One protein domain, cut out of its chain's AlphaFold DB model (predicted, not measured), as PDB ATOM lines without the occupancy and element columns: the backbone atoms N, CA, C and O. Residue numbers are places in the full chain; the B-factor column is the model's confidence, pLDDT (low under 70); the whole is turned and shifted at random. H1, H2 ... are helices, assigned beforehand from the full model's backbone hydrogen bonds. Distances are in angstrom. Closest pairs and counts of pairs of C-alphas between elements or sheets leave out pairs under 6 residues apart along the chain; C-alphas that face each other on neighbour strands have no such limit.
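What this domain is: This is residues 189 to 287 of the 304 residues of an uncharacterized protein of Nocardiopsis metallicus (UniProt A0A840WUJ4). The longest helix, H6, lies with its residues 256 to 267 side by side with the long helix H3, while H5 packs slantwise on H6, H2 makes a corner with H3, and residues 272 to 287, of which 272 to 285 belong to H6, stick out as a tail. The printed part has 99 residues, with six named helices in the order H1, H2, H3, H4, H5, H6 along the chain and no named strand; the helices hold 83 of the 99 printed residues, and the class is all helix. The whole is loose, radius of gyration of the C-alphas 18.1 A, spanning 68 by 24 by 17 A.

How they stand to each other: H6, residues 256 to 285, touches H3, residues 213 to 234, with 256 to 267 alone, at a shallow tilt of 3 degrees, the same way; their closest C-alphas, Ala 226 and Ala 260, are 5.5 A apart. H5, residues 244 to 252, touches H6 at a steep tilt of 47 degrees, closest C-alphas Val 246 and Ala 259, 5.3 A. H2, residues 195 to 207, touches H3 about perpendicular, 82 degrees, closest C-alphas Gln 205 and Ala 216, 5.3 A. H1, residues 189 to 193, and H4, residues 238 to 241, touch H2 and H3 respectively only at the corner, only just, with 3 pairs of C-alphas within 8 A each. Every O i to N i+4 pair is within hydrogen-bond range in H1, H2, H3 and H5, 22 of 26 in H6; H4 is too short.

Where its parts are: H1 begins at C-alpha 189 (-50.339, 31.187, 56.869). H2 is 18.1 A long, H3 31.0 A and H6 42.4 A, ending at C-alpha 285 (-33.988, -18.123, 21.966).

The domain as a whole: The printed part has no cut, its links are tight, and residues 283, 286 and 287 are under 70 in pLDDT.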
ATOM      1  N   ALA A 189     -50.005  32.322  56.017       91.88
ATOM      2  CA  ALA A 189     -50.339  31.187  56.869       91.88
ATOM      3  C   ALA A 189     -49.614  29.912  56.413       91.88
ATOM      4  O   ALA A 189     -49.092  29.175  57.240       91.88
ATOM      5  N   ARG A 190     -49.495  29.684  55.099       91.94
ATOM      6  CA  ARG A 190     -48.787  28.516  54.566       91.94
ATOM      7  C   ARG A 190     -47.288  28.577  54.852       91.94
ATOM      8  O   ARG A 190     -46.708  27.563  55.213       91.94
ATOM      9  N   TRP A 191     -46.684  29.763  54.785       92.19
ATOM     10  CA  TRP A 191     -45.283  29.959  55.179       92.19
ATOM     11  C   TRP A 191     -45.000  29.569  56.634       92.19
ATOM     12  O   TRP A 191     -43.885  29.150  56.931       92.19
ATOM     13  N   LEU A 192     -45.989  29.698  57.524       93.31
ATOM     14  CA  LEU A 192     -45.860  29.307  58.927       93.31
ATOM     15  C   LEU A 192     -45.869  27.780  59.105       93.31
ATOM     16  O   LEU A 192     -45.116  27.261  59.921       93.31
ATOM     17  N   TRP A 193     -46.705  27.074  58.340       96.12
ATOM     18  CA  TRP A 193     -46.915  25.629  58.493       96.12
ATOM     19  C   TRP A 193     -46.020  24.762  57.596       96.12
ATOM     20  O   TRP A 193     -45.631  23.668  57.988       96.12
ATOM     21  N   ASP A 194     -45.677  25.243  56.403       94.44
ATOM     22  CA  ASP A 194     -44.881  24.533  55.396       94.44
ATOM     23  C   ASP A 194     -43.909  25.516  54.711       94.44
ATOM     24  O   ASP A 194     -44.137  25.952  53.574       94.44
ATOM     25  N   PRO A 195     -42.825  25.928  55.395       92.81
ATOM     26  CA  PRO A 195     -41.897  26.918  54.855       92.81
ATOM     27  C   PRO A 195     -41.141  26.395  53.627       92.81
ATOM     28  O   PRO A 195     -40.903  27.146  52.679       92.81
ATOM     29  N   ILE A 196     -40.790  25.104  53.608       92.44
ATOM     30  CA  ILE A 196     -40.009  24.496  52.522       92.44
ATOM     31  C   ILE A 196     -40.869  24.349  51.261       92.44
ATOM     32  O   ILE A 196     -40.438  24.755  50.176       92.44
ATOM     33  N   GLY A 197     -42.097  23.834  51.380       90.44
ATOM     34  CA  GLY A 197     -43.020  23.738  50.250       90.44
ATOM     35  C   GLY A 197     -43.439  25.114  49.731       90.44
ATOM     36  O   GLY A 197     -43.418  25.342  48.519       90.44
ATOM     37  N   SER A 198     -43.692  26.077  50.629       92.81
ATOM     38  CA  SER A 198     -43.996  27.470  50.255       92.81
ATOM     39  C   SER A 198     -42.856  28.133  49.479       92.81
ATOM     40  O   SER A 198     -43.102  28.797  48.467       92.81
ATOM     41  N   ALA A 199     -41.603  27.918  49.895       91.50
ATOM     42  CA  ALA A 199     -40.431  28.399  49.166       91.50
ATOM     43  C   ALA A 199     -40.315  27.747  47.778       91.50
ATOM     44  O   ALA A 199     -40.021  28.428  46.792       91.50
ATOM     45  N   GLY A 200     -40.599  26.444  47.679       89.81
ATOM     46  CA  GLY A 200     -40.618  25.708  46.415       89.81
ATOM     47  C   GLY A 200     -41.656  26.238  45.419       89.81
ATOM     48  O   GLY A 200     -41.326  26.418  44.245       89.81
ATOM     49  N   ILE A 201     -42.880  26.514  45.881       90.06
ATOM     50  CA  ILE A 201     -43.966  27.087  45.063       90.06
ATOM     51  C   ILE A 201     -43.618  28.517  44.656       90.06
ATOM     52  O   ILE A 201     -43.641  28.825  43.472       90.06
ATOM     53  N   THR A 202     -43.185  29.358  45.600       90.12
ATOM     54  CA  THR A 202     -42.802  30.755  45.323       90.12
ATOM     55  C   THR A 202     -41.689  30.838  44.278       90.12
ATOM     56  O   THR A 202     -41.747  31.639  43.346       90.12
ATOM     57  N   ARG A 203     -40.671  29.974  44.393       88.06
ATOM     58  CA  ARG A 203     -39.591  29.882  43.406       88.06
ATOM     59  C   ARG A 203     -40.127  29.502  42.025       88.06
ATOM     60  O   ARG A 203     -39.659  30.041  41.031       88.06
ATOM     61  N   ARG A 204     -41.074  28.566  41.948       87.62
ATOM     62  CA  ARG A 204     -41.680  28.132  40.679       87.62
ATOM     63  C   ARG A 204     -42.576  29.204  40.078       87.62
ATOM     64  O   ARG A 204     -42.423  29.481  38.901       87.62
ATOM     65  N   GLN A 205     -43.399  29.865  40.885       88.94
ATOM     66  CA  GLN A 205     -44.205  31.018  40.482       88.94
ATOM     67  C   GLN A 205     -43.333  32.073  39.779       88.94
ATOM     68  O   GLN A 205     -43.641  32.504  38.672       88.94
ATOM     69  N   GLN A 206     -42.171  32.396  40.363       85.75
ATOM     70  CA  GLN A 206     -41.202  33.321  39.763       85.75
ATOM     71  C   GLN A 206     -40.537  32.769  38.494       85.75
ATOM     72  O   GLN A 206     -40.419  33.488  37.506       85.75
ATOM     73  N   LEU A 207     -40.090  31.509  38.505       84.06
ATOM     74  CA  LEU A 207     -39.383  30.903  37.366       84.06
ATOM     75  C   LEU A 207     -40.286  30.630  36.162       84.06
ATOM     76  O   LEU A 207     -39.804  30.626  35.032       84.06
ATOM     77  N   TRP A 208     -41.564  30.364  36.401       84.88
ATOM     78  CA  TRP A 208     -42.554  30.064  35.370       84.88
ATOM     79  C   TRP A 208     -43.363  31.296  34.971       84.88
ATOM     80  O   TRP A 208     -44.236  31.186  34.119       84.88
ATOM     81  N   ALA A 209     -43.059  32.457  35.564       84.44
ATOM     82  CA  ALA A 209     -43.760  33.719  35.342       84.44
ATOM     83  C   ALA A 209     -45.289  33.593  35.494       84.44
ATOM     84  O   ALA A 209     -46.047  34.278  34.810       84.44
ATOM     85  N   VAL A 210     -45.733  32.717  36.401       85.88
ATOM     86  CA  VAL A 210     -47.152  32.499  36.685       85.88
ATOM     87  C   VAL A 210     -47.591  33.564  37.690       85.88
ATOM     88  O   VAL A 210     -46.964  33.678  38.748       85.88
ATOM     89  N   PRO A 211     -48.615  34.379  37.388       83.56
ATOM     90  CA  PRO A 211     -49.024  35.455  38.281       83.56
ATOM     91  C   PRO A 211     -49.590  34.918  39.595       83.56
ATOM     92  O   PRO A 211     -49.264  35.455  40.652       83.56
ATOM     93  N   ASP A 212     -50.403  33.865  39.531       87.94
ATOM     94  CA  ASP A 212     -51.148  33.344  40.670       87.94
ATOM     95  C   ASP A 212     -50.464  32.149  41.347       87.94
ATOM     96  O   ASP A 212     -49.813  31.321  40.700       87.94
ATOM     97  N   TRP A 213     -50.554  32.065  42.676       88.31
ATOM     98  CA  TRP A 213     -49.925  30.963  43.403       88.31
ATOM     99  C   TRP A 213     -50.737  29.668  43.305       88.31
ATOM    100  O   TRP A 213     -50.124  28.606  43.438       88.31
ATOM    101  N   GLU A 214     -52.057  29.734  43.090       89.69
ATOM    102  CA  GLU A 214     -52.903  28.544  42.925       89.69
ATOM    103  C   GLU A 214     -52.548  27.845  41.613       89.69
ATOM    104  O   GLU A 214     -52.196  26.667  41.636       89.69
ATOM    105  N   ASP A 215     -52.442  28.605  40.521       89.62
ATOM    106  CA  ASP A 215     -51.947  28.119  39.226       89.62
ATOM    107  C   ASP A 215     -50.536  27.508  39.347       89.62
ATOM    108  O   ASP A 215     -50.229  26.437  38.814       89.62
ATOM    109  N   ALA A 216     -49.634  28.174  40.081       90.88
ATOM    110  CA  ALA A 216     -48.277  27.670  40.293       90.88
ATOM    111  C   ALA A 216     -48.253  26.378  41.132       90.88
ATOM    112  O   ALA A 216     -47.374  25.527  40.932       90.88
ATOM    113  N   LEU A 217     -49.186  26.233  42.077       91.31
ATOM    114  CA  LEU A 217     -49.373  25.018  42.867       91.31
ATOM    115  C   LEU A 217     -49.948  23.891  42.005       91.31
ATOM    116  O   LEU A 217     -49.446  22.771  42.080       91.31
ATOM    117  N   GLU A 218     -50.935  24.169  41.163       92.00
ATOM    118  CA  GLU A 218     -51.520  23.179  40.260       92.00
ATOM    119  C   GLU A 218     -50.466  22.634  39.289       92.00
ATOM    120  O   GLU A 218     -50.219  21.428  39.238       92.00
ATOM    121  N   LEU A 219     -49.703  23.518  38.637       91.50
ATOM    122  CA  LEU A 219     -48.568  23.125  37.793       91.50
ATOM    123  C   LEU A 219     -47.502  22.343  38.575       91.50
ATOM    124  O   LEU A 219     -46.841  21.450  38.038       91.50
ATOM    125  N   HIS A 220     -47.304  22.661  39.860       91.44
ATOM    126  CA  HIS A 220     -46.422  21.877  40.717       91.44
ATOM    127  C   HIS A 220     -46.941  20.449  40.888       91.44
ATOM    128  O   HIS A 220     -46.135  19.520  40.779       91.44
ATOM    129  N   MET A 221     -48.236  20.291  41.168       92.31
ATOM    130  CA  MET A 221     -48.892  19.001  41.370       92.31
ATOM    131  C   MET A 221     -48.861  18.157  40.096       92.31
ATOM    132  O   MET A 221     -48.334  17.046  40.146       92.31
ATOM    133  N   ILE A 222     -49.260  18.726  38.951       93.81
ATOM    134  CA  ILE A 222     -49.217  18.065  37.632       93.81
ATOM    135  C   ILE A 222     -47.807  17.540  37.340       93.81
ATOM    136  O   ILE A 222     -47.607  16.377  36.992       93.81
ATOM    137  N   ARG A 223     -46.779  18.372  37.556       93.25
ATOM    138  CA  ARG A 223     -45.379  17.963  37.364       93.25
ATOM    139  C   ARG A 223     -44.982  16.797  38.268       93.25
ATOM    140  O   ARG A 223     -44.227  15.926  37.841       93.25
ATOM    141  N   MET A 224     -45.369  16.843  39.543       93.06
ATOM    142  CA  MET A 224     -45.013  15.801  40.510       93.06
ATOM    143  C   MET A 224     -45.678  14.477  40.152       93.06
ATOM    144  O   MET A 224     -44.999  13.451  40.163       93.06
ATOM    145  N   GLU A 225     -46.949  14.522  39.763       95.56
ATOM    146  CA  GLU A 225     -47.699  13.361  39.302       95.56
ATOM    147  C   GLU A 225     -47.070  12.748  38.046       95.56
ATOM    148  O   GLU A 225     -46.730  11.566  38.055       95.56
ATOM    149  N   ALA A 226     -46.797  13.555  37.016       94.50
ATOM    150  CA  ALA A 226     -46.152  13.100  35.782       94.50
ATOM    151  C   ALA A 226     -44.788  12.435  36.047       94.50
ATOM    152  O   ALA A 226     -44.499  11.346  35.550       94.50
ATOM    153  N   ILE A 227     -43.946  13.042  36.896       94.75
ATOM    154  CA  ILE A 227     -42.650  12.455  37.285       94.75
ATOM    155  C   ILE A 227     -42.844  11.140  38.047       94.75
ATOM    156  O   ILE A 227     -42.038  10.221  37.894       94.75
ATOM    157  N   GLN A 228     -43.865  11.048  38.898       94.88
ATOM    158  CA  GLN A 228     -44.128   9.849  39.686       94.88
ATOM    159  C   GLN A 228     -44.664   8.703  38.821       94.88
ATOM    160  O   GLN A 228     -44.204   7.576  39.001       94.88
ATOM    161  N   ARG A 229     -45.538   8.992  37.847       94.75
ATOM    162  CA  ARG A 229     -45.982   8.030  36.824       94.75
ATOM    163  C   ARG A 229     -44.790   7.496  36.027       94.75
ATOM    164  O   ARG A 229     -44.554   6.293  36.017       94.75
ATOM    165  N   LEU A 230     -43.939   8.382  35.500       94.69
ATOM    166  CA  LEU A 230     -42.724   7.973  34.781       94.69
ATOM    167  C   LEU A 230     -41.751   7.170  35.653       94.69
ATOM    168  O   LEU A 230     -41.123   6.229  35.179       94.69
ATOM    169  N   ARG A 231     -41.612   7.514  36.940       95.06
ATOM    170  CA  ARG A 231     -40.787   6.737  37.878       95.06
ATOM    171  C   ARG A 231     -41.338   5.345  38.147       95.06
ATOM    172  O   ARG A 231     -40.536   4.452  38.405       95.06
ATOM    173  N   ARG A 232     -42.660   5.182  38.147       93.94
ATOM    174  CA  ARG A 232     -43.315   3.892  38.367       93.94
ATOM    175  C   ARG A 232     -43.066   2.947  37.195       93.94
ATOM    176  O   ARG A 232     -42.669   1.818  37.443       93.94
ATOM    177  N   GLU A 233     -43.213   3.440  35.968       92.94
ATOM    178  CA  GLU A 233     -43.052   2.626  34.753       92.94
ATOM    179  C   GLU A 233     -41.575   2.421  34.375       92.94
ATOM    180  O   GLU A 233     -41.104   1.304  34.194       92.94
ATOM    181  N   PHE A 234     -40.780   3.493  34.331       91.50
ATOM    182  CA  PHE A 234     -39.404   3.436  33.818       91.50
ATOM    183  C   PHE A 234     -38.330   3.306  34.915       91.50
ATOM    184  O   PHE A 234     -37.145   3.082  34.614       91.50
ATOM    185  N   GLY A 235     -38.711   3.453  36.187       92.50
ATOM    186  CA  GLY A 235     -37.821   3.391  37.347       92.50
ATOM    187  C   GLY A 235     -37.129   4.722  37.706       92.50
ATOM    188  O   GLY A 235     -37.439   5.791  37.170       92.50
ATOM    189  N   PRO A 236     -36.140   4.705  38.621       91.31
ATOM    190  CA  PRO A 236     -35.488   5.920  39.128       91.31
ATOM    191  C   PRO A 236     -34.700   6.699  38.060       91.31
ATOM    192  O   PRO A 236     -34.546   7.916  38.185       91.31
ATOM    193  N   PHE A 237     -34.260   6.025  36.990       93.00
ATOM    194  CA  PHE A 237     -33.524   6.605  35.859       93.00
ATOM    195  C   PHE A 237     -34.408   6.925  34.644       93.00
ATOM    196  O   PHE A 237     -33.892   7.080  33.539       93.00
ATOM    197  N   TRP A 238     -35.724   7.072  34.838       94.38
ATOM    198  CA  TRP A 238     -36.698   7.390  33.783       94.38
ATOM    199  C   TRP A 238     -36.244   8.500  32.823       94.38
ATOM    200  O   TRP A 238     -36.457   8.406  31.621       94.38
ATOM    201  N   ALA A 239     -35.553   9.527  33.326       92.00
ATOM    202  CA  ALA A 239     -35.144  10.685  32.531       92.00
ATOM    203  C   ALA A 239     -34.186  10.349  31.373       92.00
ATOM    204  O   ALA A 239     -34.016  11.179  30.486       92.00
ATOM    205  N   TRP A 240     -33.555   9.171  31.409       92.19
ATOM    206  CA  TRP A 240     -32.669   8.655  30.362       92.19
ATOM    207  C   TRP A 240     -33.398   7.735  29.374       92.19
ATOM    208  O   TRP A 240     -32.891   7.501  28.286       92.19
ATOM    209  N   LYS A 241     -34.561   7.202  29.765       90.25
ATOM    210  CA  LYS A 241     -35.374   6.258  28.980       90.25
ATOM    211  C   LYS A 241     -36.495   6.944  28.195       90.25
ATOM    212  O   LYS A 241     -37.016   6.378  27.249       90.25
ATOM    213  N   VAL A 242     -36.864   8.152  28.607       92.75
ATOM    214  CA  VAL A 242     -37.941   8.957  28.024       92.75
ATOM    215  C   VAL A 242     -37.342  10.001  27.069       92.75
ATOM    216  O   VAL A 242     -36.260  10.523  27.366       92.75
ATOM    217  N   PRO A 243     -38.034  10.372  25.970       93.88
ATOM    218  CA  PRO A 243     -37.625  11.458  25.085       93.88
ATOM    219  C   PRO A 243     -37.140  12.713  25.823       93.88
ATOM    220  O   PRO A 243     -37.746  13.182  26.795       93.88
ATOM    221  N   ALA A 244     -36.044  13.299  25.325       91.88
ATOM    222  CA  ALA A 244     -35.398  14.463  25.935       91.88
ATOM    223  C   ALA A 244     -36.342  15.671  26.072       91.88
ATOM    224  O   ALA A 244     -36.223  16.456  27.012       91.88
ATOM    225  N   THR A 245     -37.303  15.807  25.156       92.81
ATOM    226  CA  THR A 245     -38.334  16.850  25.185       92.81
ATOM    227  C   THR A 245     -39.148  16.797  26.477       92.81
ATOM    228  O   THR A 245     -39.240  17.808  27.174       92.81
ATOM    229  N   VAL A 246     -39.667  15.626  26.849       93.38
ATOM    230  CA  VAL A 246     -40.466  15.430  28.068       93.38
ATOM    231  C   VAL A 246     -39.584  15.471  29.313       93.38
ATOM    232  O   VAL A 246     -39.907  16.163  30.283       93.38
ATOM    233  N   SER A 247     -38.419  14.814  29.286       93.06
ATOM    234  CA  SER A 247     -37.542  14.757  30.462       93.06
ATOM    235  C   SER A 247     -36.997  16.130  30.864       93.06
ATOM    236  O   SER A 247     -36.981  16.465  32.054       93.06
ATOM    237  N   VAL A 248     -36.618  16.976  29.899       91.62
ATOM    238  CA  VAL A 248     -36.167  18.350  30.160       91.62
ATOM    239  C   VAL A 248     -37.327  19.225  30.624       91.62
ATOM    240  O   VAL A 248     -37.171  19.922  31.633       91.62
ATOM    241  N   ARG A 249     -38.483  19.168  29.947       92.25
ATOM    242  CA  ARG A 249     -39.678  19.948  30.312       92.25
ATOM    243  C   ARG A 249     -40.125  19.656  31.738       92.25
ATOM    244  O   ARG A 249     -40.227  20.587  32.535       92.25
ATOM    245  N   LEU A 250     -40.255  18.385  32.116       92.38
ATOM    246  CA  LEU A 250     -40.622  18.002  33.479       92.38
ATOM    247  C   LEU A 250     -39.521  18.340  34.487       92.38
ATOM    248  O   LEU A 250     -39.810  18.900  35.541       92.38
ATOM    249  N   ARG A 251     -38.235  18.087  34.205       90.25
ATOM    250  CA  ARG A 251     -37.168  18.403  35.179       90.25
ATOM    251  C   ARG A 251     -37.040  19.900  35.434       90.25
ATOM    252  O   ARG A 251     -36.916  20.291  36.597       90.25
ATOM    253  N   LYS A 252     -37.081  20.715  34.380       87.69
ATOM    254  CA  LYS A 252     -36.921  22.176  34.449       87.69
ATOM    255  C   LYS A 252     -38.230  22.915  34.742       87.69
ATOM    256  O   LYS A 252     -38.177  24.036  35.240       87.69
ATOM    257  N   GLY A 253     -39.375  22.266  34.537       84.81
ATOM    258  CA  GLY A 253     -40.698  22.835  34.774       84.81
ATOM    259  C   GLY A 253     -41.198  23.741  33.647       84.81
ATOM    260  O   GLY A 253     -41.923  24.685  33.913       84.81
ATOM    261  N   PHE A 254     -40.787  23.504  32.403       84.31
ATOM    262  CA  PHE A 254     -41.274  24.279  31.257       84.31
ATOM    263  C   PHE A 254     -42.421  23.545  30.573       84.31
ATOM    264  O   PHE A 254     -42.303  22.341  30.368       84.31
ATOM    265  N   ARG A 255     -43.484  24.272  30.191       86.44
ATOM    266  CA  ARG A 255     -44.660  23.729  29.474       86.44
ATOM    267  C   ARG A 255     -45.146  22.422  30.117       86.44
ATOM    268  O   ARG A 255     -45.191  21.377  29.478       86.44
ATOM    269  N   VAL A 256     -45.384  22.484  31.430       89.06
ATOM    270  CA  VAL A 256     -45.632  21.305  32.274       89.06
ATOM    271  C   VAL A 256     -46.891  20.560  31.851       89.06
ATOM    272  O   VAL A 256     -46.844  19.340  31.831       89.06
ATOM    273  N   SER A 257     -47.964  21.271  31.497       88.12
ATOM    274  CA  SER A 257     -49.204  20.672  30.990       88.12
ATOM    275  C   SER A 257     -48.940  19.847  29.733       88.12
ATOM    276  O   SER A 257     -49.103  18.638  29.765       88.12
ATOM    277  N   GLU A 258     -48.363  20.463  28.696       90.69
ATOM    278  CA  GLU A 258     -48.010  19.760  27.453       90.69
ATOM    279  C   GLU A 258     -47.095  18.556  27.706       90.69
ATOM    280  O   GLU A 258     -47.206  17.528  27.054       90.69
ATOM    281  N   ALA A 259     -46.140  18.685  28.631       91.69
ATOM    282  CA  ALA A 259     -45.241  17.586  28.958       91.69
ATOM    283  C   ALA A 259     -45.937  16.460  29.724       91.69
ATOM    284  O   ALA A 259     -45.498  15.325  29.589       91.69
ATOM    285  N   ALA A 260     -46.950  16.774  30.535       91.88
ATOM    286  CA  ALA A 260     -47.761  15.796  31.247       91.88
ATOM    287  C   ALA A 260     -48.696  15.053  30.287       91.88
ATOM    288  O   ALA A 260     -48.773  13.835  30.392       91.88
ATOM    289  N   ASP A 261     -49.291  15.742  29.311       92.56
ATOM    290  CA  ASP A 261     -50.125  15.111  28.278       92.56
ATOM    291  C   ASP A 261     -49.316  14.074  27.479       92.56
ATOM    292  O   ASP A 261     -49.741  12.937  27.304       92.56
ATOM    293  N   MET A 262     -48.075  14.414  27.107       92.69
ATOM    294  CA  MET A 262     -47.166  13.488  26.413       92.69
ATOM    295  C   MET A 262     -46.752  12.269  27.258       92.69
ATOM    296  O   MET A 262     -46.218  11.309  26.706       92.69
ATOM    297  N   VAL A 263     -46.907  12.297  28.590       92.75
ATOM    298  CA  VAL A 263     -46.536  11.146  29.433       92.75
ATOM    299  C   VAL A 263     -47.444   9.958  29.160       92.75
ATOM    300  O   VAL A 263     -46.938   8.838  29.112       92.75
ATOM    301  N   ASP A 264     -48.742  10.189  28.978       90.31
ATOM    302  CA  ASP A 264     -49.702   9.104  28.784       90.31
ATOM    303  C   ASP A 264     -49.458   8.394  27.436       90.31
ATOM    304  O   ASP A 264     -49.442   7.162  27.392       90.31
ATOM    305  N   ASP A 265     -49.117   9.146  26.381       92.38
ATOM    306  CA  ASP A 265     -48.708   8.591  25.080       92.38
ATOM    307  C   ASP A 265     -47.457   7.705  25.215       92.38
ATOM    308  O   ASP A 265     -47.440   6.557  24.776       92.38
ATOM    309  N   ILE A 266     -46.420   8.198  25.903       92.12
ATOM    310  CA  ILE A 266     -45.141   7.485  26.073       92.12
ATOM    311  C   ILE A 266     -45.305   6.213  26.908       92.12
ATOM    312  O   ILE A 266     -44.636   5.210  26.657       92.12
ATOM    313  N   ILE A 267     -46.153   6.256  27.937       91.44
ATOM    314  CA  ILE A 267     -46.446   5.073  28.751       91.44
ATOM    315  C   ILE A 267     -47.184   4.034  27.905       91.44
ATOM    316  O   ILE A 267     -46.818   2.862  27.959       91.44
ATOM    317  N   THR A 268     -48.162   4.460  27.103       90.50
ATOM    318  CA  THR A 268     -48.936   3.565  26.231       90.50
ATOM    319  C   THR A 268     -48.031   2.891  25.197       90.50
ATOM    320  O   THR A 268     -47.996   1.665  25.125       90.50
ATOM    321  N   GLU A 269     -47.203   3.664  24.484       89.19
ATOM    322  CA  GLU A 269     -46.226   3.130  23.522       89.19
ATOM    323  C   GLU A 269     -45.257   2.130  24.174       89.19
ATOM    324  O   GLU A 269     -44.932   1.091  23.597       89.19
ATOM    325  N   HIS A 270     -44.796   2.414  25.396       87.12
ATOM    326  CA  HIS A 270     -43.893   1.513  26.109       87.12
ATOM    327  C   HIS A 270     -44.568   0.192  26.495       87.12
ATOM    328  O   HIS A 270     -43.958  -0.871  26.359       87.12
ATOM    329  N   GLN A 271     -45.824   0.256  26.943       85.38
ATOM    330  CA  GLN A 271     -46.616  -0.921  27.307       85.38
ATOM    331  C   GLN A 271     -46.941  -1.809  26.101       85.38
ATOM    332  O   GLN A 271     -47.041  -3.021  26.265       85.38
ATOM    333  N   GLU A 272     -47.067  -1.246  24.898       86.12
ATOM    334  CA  GLU A 272     -47.276  -2.015  23.662       86.12
ATOM    335  C   GLU A 272     -45.992  -2.693  23.156       86.12
ATOM    336  O   GLU A 272     -46.044  -3.793  22.602       86.12
ATOM    337  N   GLN A 273     -44.827  -2.076  23.380       80.44
ATOM    338  CA  GLN A 273     -43.531  -2.600  22.933       80.44
ATOM    339  C   GLN A 273     -42.960  -3.686  23.858       80.44
ATOM    340  O   GLN A 273     -42.244  -4.574  23.398       80.44
ATOM    341  N   GLU A 274     -43.251  -3.646  25.163       77.88
ATOM    342  CA  GLU A 274     -42.705  -4.607  26.133       77.88
ATOM    343  C   GLU A 274     -43.119  -6.080  25.879       77.88
ATOM    344  O   GLU A 274     -42.266  -6.963  26.011       77.88
ATOM    345  N   PRO A 275     -44.380  -6.391  25.511       74.06
ATOM    346  CA  PRO A 275     -44.808  -7.736  25.131       74.06
ATOM    347  C   PRO A 275     -44.157  -8.201  23.827       74.06
ATOM    348  O   PRO A 275     -43.647  -9.315  23.783       74.06
ATOM    349  N   GLN A 276     -44.109  -7.335  22.806       71.88
ATOM    350  CA  GLN A 276     -43.507  -7.651  21.504       71.88
ATOM    351  C   GLN A 276     -42.012  -7.947  21.636       71.88
ATOM    352  O   GLN A 276     -41.536  -8.959  21.137       71.88
ATOM    353  N   ALA A 277     -41.277  -7.132  22.397       72.88
ATOM    354  CA  ALA A 277     -39.857  -7.364  22.645       72.88
ATOM    355  C   ALA A 277     -39.602  -8.663  23.431       72.88
ATOM    356  O   ALA A 277     -38.586  -9.325  23.219       72.88
ATOM    357  N   LYS A 278     -40.512  -9.048  24.340       76.00
ATOM    358  CA  LYS A 278     -40.440 -10.342  25.043       76.00
ATOM    359  C   LYS A 278     -40.737 -11.510  24.104       76.00
ATOM    360  O   LYS A 278     -40.070 -12.532  24.216       76.00
ATOM    361  N   GLU A 279     -41.695 -11.366  23.195       74.06
ATOM    362  CA  GLU A 279     -42.060 -12.385  22.205       74.06
ATOM    363  C   GLU A 279     -40.949 -12.589  21.165       74.06
ATOM    364  O   GLU A 279     -40.502 -13.717  20.975       74.06
ATOM    365  N   GLU A 280     -40.380 -11.512  20.617       72.75
ATOM    366  CA  GLU A 280     -39.212 -11.571  19.722       72.75
ATOM    367  C   GLU A 280     -37.973 -12.157  20.416       72.75
ATOM    368  O   GLU A 280     -37.226 -12.942  19.826       72.75
ATOM    369  N   ALA A 281     -37.745 -11.814  21.690       74.75
ATOM    370  CA  ALA A 281     -36.658 -12.403  22.469       74.75
ATOM    371  C   ALA A 281     -36.881 -13.907  22.716       74.75
ATOM    372  O   ALA A 281     -35.924 -14.679  22.672       74.75
ATOM    373  N   LEU A 282     -38.125 -14.339  22.947       70.88
ATOM    374  CA  LEU A 282     -38.474 -15.758  23.069       70.88
ATOM    375  C   LEU A 282     -38.303 -16.495  21.731       70.88
ATOM    376  O   LEU A 282     -37.745 -17.593  21.724       70.88
ATOM    377  N   GLU A 283     -38.688 -15.888  20.607       69.50
ATOM    378  CA  GLU A 283     -38.478 -16.451  19.267       69.50
ATOM    379  C   GLU A 283     -36.995 -16.546  18.881       69.50
ATOM    380  O   GLU A 283     -36.594 -17.518  18.248       69.50
ATOM    381  N   GLN A 284     -36.144 -15.600  19.294       71.69
ATOM    382  CA  GLN A 284     -34.695 -15.695  19.055       71.69
ATOM    383  C   GLN A 284     -34.007 -16.777  19.896       71.69
ATOM    384  O   GLN A 284     -32.976 -17.314  19.485       71.69
ATOM    385  N   ILE A 285     -34.544 -17.094  21.076       73.12
ATOM    386  CA  ILE A 285     -33.988 -18.123  21.966       73.12
ATOM    387  C   ILE A 285     -34.435 -19.531  21.534       73.12
ATOM    388  O   ILE A 285     -33.700 -20.499  21.751       73.12
ATOM    389  N   ILE A 286     -35.605 -19.668  20.899       61.78
ATOM    390  CA  ILE A 286     -36.127 -20.948  20.403       61.78
ATOM    391  C   ILE A 286     -35.662 -21.146  18.946       61.78
ATOM    392  O   ILE A 286     -36.158 -20.464  18.053       61.78
ATOM    393  N   PRO A 287     -34.737 -22.080  18.640       60.28
ATOM    394  CA  PRO A 287     -34.335 -22.317  17.255       60.28
ATOM    395  C   PRO A 287     -35.552 -22.742  16.416       60.28
ATOM    396  O   PRO A 287     -36.393 -23.503  16.909       60.28
TER     397      PRO A 287